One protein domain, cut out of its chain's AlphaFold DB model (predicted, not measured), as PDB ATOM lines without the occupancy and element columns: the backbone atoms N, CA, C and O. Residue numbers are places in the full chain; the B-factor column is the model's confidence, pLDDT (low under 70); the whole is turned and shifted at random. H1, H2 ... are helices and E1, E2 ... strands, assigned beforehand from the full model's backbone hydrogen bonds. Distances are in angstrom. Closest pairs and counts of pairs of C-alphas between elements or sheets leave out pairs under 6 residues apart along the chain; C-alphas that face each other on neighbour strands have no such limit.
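What this domain is: This is residues 2 to 58 of the 319 residues of the protein "ATPase_AAA_core domain-containing protein" of Rhizobium leguminosarum bv. viciae (UniProt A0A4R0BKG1). A small hairpin of two antiparallel strands, E1 and E2, has helix H2 packed on E1, with short H1 near the end of E1 and residues 53 to 54 folding back on E2. The 57 printed residues hold H1, H2, E1 and E2 in that order, mixed in class, with under half in named elements. The whole is compact, radius of gyration of the C-alphas 11.4 A, spanning 34 by 27 by 16 A.

Where its parts are: E1 is residues 30 to 34, 13.8 A; E2 is 46 to 50, 13.4 A, ending at C-alpha 50 (194.704, 240.549, 222.036). H2 is 9 to 20, 16.6 A; H1 is 2 to 6, 6.2 A, beginning at C-alpha 2 (205.294, 253.984, 222.416).

How they stand to each other: Hairpin strands E1 and E2 stand at 145 degrees; N 49 and O 31 are 2.7 A apart, within hydrogen-bond range. The closest C-alphas of H2 and E1, Asn 15 and Ser 31, are 5.0 A apart; those of H1 and E1, Arg 2 and Met 34, 5.7 A. H1 and H2 are close but not clearly touching, with closest C-alphas Gln 6 and Thr 12 at 6.7 A. E2 is apart from both helices. In H1 and H2 every O i to N i+4 pair is within hydrogen-bond range.

The domain as a whole: The farthest C-alphas, Gly 23 and Arg 39, are 33.8 A apart. The printed part has no cut. The E1 to E2 link is long, 11 residues; pLDDT is under 70 at residues 2 and 36 to 45.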
ATOM      1  N   ARG A   2     205.951 255.245 222.824       67.44
ATOM      2  CA  ARG A   2     205.294 253.984 222.416       67.44
ATOM      3  C   ARG A   2     206.015 253.267 221.267       67.44
ATOM      4  O   ARG A   2     206.374 252.109 221.421       67.44
ATOM      5  N   ASP A   3     206.318 253.981 220.183       70.31
ATOM      6  CA  ASP A   3     207.034 253.400 219.031       70.31
ATOM      7  C   ASP A   3     208.478 253.016 219.383       70.31
ATOM      8  O   ASP A   3     209.015 252.033 218.892       70.31
ATOM      9  N   THR A   4     209.094 253.764 220.303       75.69
ATOM     10  CA  THR A   4     210.428 253.470 220.842       75.69
ATOM     11  C   THR A   4     210.428 252.190 221.682       75.69
ATOM     12  O   THR A   4     211.372 251.417 221.607       75.69
ATOM     13  N   PHE A   5     209.367 251.959 222.463       77.50
ATOM     14  CA  PHE A   5     209.176 250.740 223.248       77.50
ATOM     15  C   PHE A   5     208.872 249.536 222.348       77.50
ATOM     16  O   PHE A   5     209.489 248.489 222.503       77.50
ATOM     17  N   GLN A   6     207.974 249.686 221.368       75.88
ATOM     18  CA  GLN A   6     207.658 248.619 220.409       75.88
ATOM     19  C   GLN A   6     208.839 248.271 219.493       75.88
ATOM     20  O   GLN A   6     208.960 247.122 219.084       75.88
ATOM     21  N   GLY A   7     209.709 249.238 219.196       75.50
ATOM     22  CA  GLY A   7     210.928 249.032 218.415       75.50
ATOM     23  C   GLY A   7     212.119 248.473 219.203       75.50
ATOM     24  O   GLY A   7     213.157 248.214 218.597       75.50
ATOM     25  N   ASP A   8     212.018 248.293 220.528       85.62
ATOM     26  CA  ASP A   8     213.075 247.647 221.316       85.62
ATOM     27  C   ASP A   8     213.153 246.156 220.947       85.62
ATOM     28  O   ASP A   8     212.140 245.445 220.907       85.62
ATOM     29  N   ALA A   9     214.367 245.667 220.678       84.00
ATOM     30  CA  ALA A   9     214.600 244.289 220.252       84.00
ATOM     31  C   ALA A   9     214.057 243.262 221.262       84.00
ATOM     32  O   ALA A   9     213.523 242.231 220.858       84.00
ATOM     33  N   ARG A  10     214.100 243.575 222.565       85.38
ATOM     34  CA  ARG A  10     213.592 242.697 223.632       85.38
ATOM     35  C   ARG A  10     212.070 242.607 223.619       85.38
ATOM     36  O   ARG A  10     211.514 241.540 223.842       85.38
ATOM     37  N   ILE A  11     211.385 243.718 223.338       84.38
ATOM     38  CA  ILE A  11     209.918 243.737 223.227       84.38
ATOM     39  C   ILE A  11     209.472 242.997 221.968       84.38
ATOM     40  O   ILE A  11     208.482 242.269 222.001       84.38
ATOM     41  N   THR A  12     210.228 243.123 220.878       84.38
ATOM     42  CA  THR A  12     209.994 242.353 219.649       84.38
ATOM     43  C   THR A  12     210.149 240.847 219.891       84.38
ATOM     44  O   THR A  12     209.320 240.062 219.428       84.38
ATOM     45  N   GLU A  13     211.162 240.439 220.658       87.00
ATOM     46  CA  GLU A  13     211.391 239.041 221.044       87.00
ATOM     47  C   GLU A  13     210.260 238.502 221.934       87.00
ATOM     48  O   GLU A  13     209.664 237.477 221.605       87.00
ATOM     49  N   ILE A  14     209.869 239.245 222.978       84.25
ATOM     50  CA  ILE A  14     208.728 238.900 223.844       84.25
ATOM     51  C   ILE A  14     207.439 238.769 223.026       84.25
ATOM     52  O   ILE A  14     206.700 237.799 223.181       84.25
ATOM     53  N   ASN A  15     207.159 239.717 222.129       85.75
ATOM     54  CA  ASN A  15     205.965 239.666 221.284       85.75
ATOM     55  C   ASN A  15     205.995 238.488 220.307       85.75
ATOM     56  O   ASN A  15     204.944 237.921 220.023       85.75
ATOM     57  N   SER A  16     207.175 238.085 219.835       86.19
ATOM     58  CA  SER A  16     207.328 236.888 219.003       86.19
ATOM     59  C   SER A  16     207.058 235.611 219.804       86.19
ATOM     60  O   SER A  16     206.351 234.723 219.324       86.19
ATOM     61  N   GLU A  17     207.540 235.532 221.049       84.38
ATOM     62  CA  GLU A  17     207.245 234.411 221.947       84.38
ATOM     63  C   GLU A  17     205.747 234.349 222.292       84.38
ATOM     64  O   GLU A  17     205.128 233.291 222.189       84.38
ATOM     65  N   LEU A  18     205.121 235.476 222.640       83.19
ATOM     66  CA  LEU A  18     203.689 235.530 222.954       83.19
ATOM     67  C   LEU A  18     202.816 235.208 221.736       83.19
ATOM     68  O   LEU A  18     201.828 234.483 221.872       83.19
ATOM     69  N   ALA A  19     203.207 235.667 220.544       83.62
ATOM     70  CA  ALA A  19     202.533 235.317 219.300       83.62
ATOM     71  C   ALA A  19     202.628 233.812 219.003       83.62
ATOM     72  O   ALA A  19     201.661 233.231 218.510       83.62
ATOM     73  N   SER A  20     203.728 233.145 219.376       82.69
ATOM     74  CA  SER A  20     203.855 231.686 219.233       82.69
ATOM     75  C   SER A  20     202.849 230.897 220.087       82.69
ATOM     76  O   SER A  20     202.518 229.760 219.756       82.69
ATOM     77  N   LYS A  21     202.296 231.515 221.144       79.50
ATOM     78  CA  LYS A  21     201.256 230.933 222.017       79.50
ATOM     79  C   LYS A  21     199.830 231.116 221.466       79.50
ATOM     80  O   LYS A  21     198.853 230.729 222.124       79.50
ATOM     81  N   GLN A  22     199.677 231.682 220.264       79.69
ATOM     82  CA  GLN A  22     198.400 231.736 219.551       79.69
ATOM     83  C   GLN A  22     197.864 230.319 219.271       79.69
ATOM     84  O   GLN A  22     198.605 229.383 218.994       79.69
ATOM     85  N   GLY A  23     196.548 230.139 219.380       74.56
ATOM     86  CA  GLY A  23     195.861 228.847 219.269       74.56
ATOM     87  C   GLY A  23     195.851 228.041 220.571       74.56
ATOM     88  O   GLY A  23     194.916 227.280 220.809       74.56
ATOM     89  N   VAL A  24     196.824 228.272 221.453       76.25
ATOM     90  CA  VAL A  24     196.909 227.647 222.779       76.25
ATOM     91  C   VAL A  24     196.198 228.517 223.820       76.25
ATOM     92  O   VAL A  24     195.191 228.115 224.418       76.25
ATOM     93  N   VAL A  25     196.673 229.754 223.981       74.19
ATOM     94  CA  VAL A  25     196.169 230.706 224.982       74.19
ATOM     95  C   VAL A  25     194.886 231.385 224.492       74.19
ATOM     96  O   VAL A  25     193.851 231.350 225.157       74.19
ATOM     97  N   SER A  26     194.915 231.942 223.285       80.19
ATOM     98  CA  SER A  26     193.755 232.534 222.612       80.19
ATOM     99  C   SER A  26     193.805 232.223 221.121       80.19
ATOM    100  O   SER A  26     194.875 231.978 220.575       80.19
ATOM    101  N   SER A  27     192.661 232.255 220.436       80.06
ATOM    102  CA  SER A  27     192.639 232.259 218.966       80.06
ATOM    103  C   SER A  27     193.217 233.556 218.379       80.06
ATOM    104  O   SER A  27     193.624 233.584 217.217       80.06
ATOM    105  N   LYS A  28     193.265 234.620 219.186       85.75
ATOM    106  CA  LYS A  28     193.826 235.928 218.846       85.75
ATOM    107  C   LYS A  28     195.317 235.985 219.172       85.75
ATOM    108  O   LYS A  28     195.785 235.294 220.077       85.75
ATOM    109  N   VAL A  29     196.041 236.830 218.448       85.75
ATOM    110  CA  VAL A  29     197.463 237.091 218.682       85.75
ATOM    111  C   VAL A  29     197.608 237.801 220.020       85.75
ATOM    112  O   VAL A  29     196.970 238.832 220.243       85.75
ATOM    113  N   LEU A  30     198.431 237.239 220.902       87.06
ATOM    114  CA  LEU A  30     198.785 237.852 222.172       87.06
ATOM    115  C   LEU A  30     200.064 238.672 221.995       87.06
ATOM    116  O   LEU A  30     201.059 238.170 221.478       87.06
ATOM    117  N   SER A  31     200.042 239.919 222.447       86.94
ATOM    118  CA  SER A  31     201.201 240.812 222.438       86.94
ATOM    119  C   SER A  31     201.214 241.679 223.691       86.94
ATOM    120  O   SER A  31     200.289 241.653 224.500       86.94
ATOM    121  N   VAL A  32     202.278 242.442 223.884       86.25
ATOM    122  CA  VAL A  32     202.430 243.424 224.949       86.25
ATOM    123  C   VAL A  32     202.752 244.766 224.306       86.25
ATOM    124  O   VAL A  32     203.628 244.872 223.443       86.25
ATOM    125  N   ALA A  33     202.037 245.807 224.725       82.50
ATOM    126  CA  ALA A  33     202.272 247.159 224.248       82.50
ATOM    127  C   ALA A  33     202.148 248.175 225.378       82.50
ATOM    128  O   ALA A  33     201.540 247.921 226.421       82.50
ATOM    129  N   MET A  34     202.749 249.339 225.140       77.44
ATOM    130  CA  MET A  34     202.717 250.433 226.091       77.44
ATOM    131  C   MET A  34     201.378 251.177 225.982       77.44
ATOM    132  O   MET A  34     201.055 251.703 224.913       77.44
ATOM    133  N   ASP A  35     200.611 251.233 227.065       70.00
ATOM    134  CA  ASP A  35     199.396 252.031 227.151       70.00
ATOM    135  C   ASP A  35     199.748 253.468 227.547       70.00
ATOM    136  O   ASP A  35     200.269 253.745 228.625       70.00
ATOM    137  N   THR A  36     199.496 254.397 226.630       63.56
ATOM    138  CA  THR A  36     199.789 255.826 226.793       63.56
ATOM    139  C   THR A  36     198.573 256.633 227.247       63.56
ATOM    140  O   THR A  36     198.649 257.860 227.299       63.56
ATOM    141  N   THR A  37     197.432 255.985 227.506       60.12
ATOM    142  CA  THR A  37     196.152 256.674 227.744       60.12
ATOM    143  C   THR A  37     195.917 257.073 229.200       60.12
ATOM    144  O   THR A  37     195.090 257.946 229.464       60.12
ATOM    145  N   THR A  38     196.672 256.525 230.154       54.06
ATOM    146  CA  THR A  38     196.562 256.883 231.574       54.06
ATOM    147  C   THR A  38     197.817 257.609 232.062       54.06
ATOM    148  O   THR A  38     198.937 257.281 231.684       54.06
ATOM    149  N   ARG A  39     197.651 258.597 232.957       56.06
ATOM    150  CA  ARG A  39     198.730 259.233 233.756       56.06
ATOM    151  C   ARG A  39     199.392 258.247 234.744       56.06
ATOM    152  O   ARG A  39     199.846 258.642 235.815       56.06
ATOM    153  N   ALA A  40     199.358 256.958 234.445       50.25
ATOM    154  CA  ALA A  40     199.746 255.907 235.354       50.25
ATOM    155  C   ALA A  40     201.266 255.694 235.273       50.25
ATOM    156  O   ALA A  40     201.875 255.832 234.212       50.25
ATOM    157  N   SER A  41     201.876 255.423 236.427       54.50
ATOM    158  CA  SER A  41     203.303 255.123 236.584       54.50
ATOM    159  C   SER A  41     203.750 254.027 235.602       54.50
ATOM    160  O   SER A  41     202.931 253.236 235.136       54.50
ATOM    161  N   TRP A  42     205.046 253.942 235.293       54.81
ATOM    162  CA  TRP A  42     205.616 252.949 234.364       54.81
ATOM    163  C   TRP A  42     205.224 251.492 234.696       54.81
ATOM    164  O   TRP A  42     205.085 250.683 233.783       54.81
ATOM    165  N   GLU A  43     204.944 251.186 235.969       52.31
ATOM    166  CA  GLU A  43     204.419 249.898 236.472       52.31
ATOM    167  C   GLU A  43     203.056 249.504 235.864       52.31
ATOM    168  O   GLU A  43     202.712 248.332 235.776       52.31
ATOM    169  N   THR A  44     202.296 250.493 235.399       55.47
ATOM    170  CA  THR A  44     200.969 250.380 234.768       55.47
ATOM    171  C   THR A  44     200.997 250.669 233.266       55.47
ATOM    172  O   THR A  44     199.971 250.569 232.598       55.47
ATOM    173  N   GLY A  45     202.163 251.025 232.721       66.94
ATOM    174  CA  GLY A  45     202.306 251.445 231.332       66.94
ATOM    175  C   GLY A  45     202.372 250.293 230.335       66.94
ATOM    176  O   GLY A  45     202.285 250.554 229.147       66.94
ATOM    177  N   VAL A  46     202.533 249.041 230.767       77.06
ATOM    178  CA  VAL A  46     202.716 247.879 229.882       77.06
ATOM    179  C   VAL A  46     201.544 246.920 230.054       77.06
ATOM    180  O   VAL A  46     201.384 246.318 231.114       77.06
ATOM    181  N   LEU A  47     200.722 246.772 229.013       82.06
ATOM    182  CA  LEU A  47     199.525 245.932 229.051       82.06
ATOM    183  C   LEU A  47     199.585 244.814 228.005       82.06
ATOM    184  O   LEU A  47     200.026 245.046 226.873       82.06
ATOM    185  N   PRO A  48     199.091 243.607 228.334       85.88
ATOM    186  CA  PRO A  48     198.843 242.584 227.332       85.88
ATOM    187  C   PRO A  48     197.716 243.032 226.395       85.88
ATOM    188  O   PRO A  48     196.754 243.674 226.819       85.88
ATOM    189  N   HIS A  49     197.837 242.682 225.123       87.38
ATOM    190  CA  HIS A  49     196.896 242.974 224.051       87.38
ATOM    191  C   HIS A  49     196.487 241.676 223.348       87.38
ATOM    192  O   HIS A  49     197.291 240.755 223.208       87.38
ATOM    193  N   LEU A  50     195.236 241.609 222.893       86.88
ATOM    194  CA  LEU A  50     194.704 240.549 222.036       86.88
ATOM    195  C   LEU A  50     194.271 241.169 220.707       86.88
ATOM    196  O   LEU A  50     193.323 241.953 220.697       86.88
ATOM    197  N   ASN A  51     194.937 240.819 219.601       87.38
ATOM    198  CA  ASN A  51     194.763 241.480 218.295       87.38
ATOM    199  C   ASN A  51     194.790 243.018 218.420       87.38
ATOM    200  O   ASN A  51     193.847 243.692 218.010       87.38
ATOM    201  N   ASP A  52     195.828 243.555 219.068       83.56
ATOM    202  CA  ASP A  52     196.035 244.998 219.287       83.56
ATOM    203  C   ASP A  52     194.984 245.707 220.160       83.56
ATOM    204  O   ASP A  52     195.017 246.929 220.311       83.56
ATOM    205  N   ILE A  53     194.088 244.957 220.805       86.44
ATOM    206  CA  ILE A  53     193.141 245.488 221.790       86.44
ATOM    207  C   ILE A  53     193.702 245.234 223.195       86.44
ATOM    208  O   ILE A  53     193.964 244.071 223.516       86.44
ATOM    209  N   PRO A  54     193.853 246.261 224.058       87.19
ATOM    210  CA  PRO A  54     194.254 246.068 225.448       87.19
ATOM    211  C   PRO A  54     193.365 245.031 226.138       87.19
ATOM    212  O   PRO A  54     192.137 245.114 226.059       87.19
ATOM    213  N   LEU A  55     193.964 244.072 226.848       86.12
ATOM    214  CA  LEU A  55     193.235 242.975 227.493       86.12
ATOM    215  C   LEU A  55     192.134 243.496 228.426       86.12
ATOM    216  O   LEU A  55     191.071 242.898 228.503       86.12
ATOM    217  N   THR A  56     192.357 244.639 229.080       85.81
ATOM    218  CA  THR A  56     191.389 245.315 229.960       85.81
ATOM    219  C   THR A  56     190.092 245.726 229.256       85.81
ATOM    220  O   THR A  56     189.058 245.817 229.915       85.81
ATOM    221  N   LEU A  57     190.128 245.927 227.934       87.25
ATOM    222  CA  LEU A  57     188.986 246.301 227.092       87.25
ATOM    223  C   LEU A  57     188.319 245.096 226.405       87.25
ATOM    224  O   LEU A  57     187.304 245.253 225.728       87.25
ATOM    225  N   VAL A  58     188.867 243.891 226.567       88.75
ATOM    226  CA  VAL A  58     188.290 242.648 226.031       88.75
ATOM    227  C   VAL A  58     187.146 242.166 226.936       88.75
ATOM    228  O   VAL A  58     187.057 242.544 228.099       88.75
TER     229      VAL A  58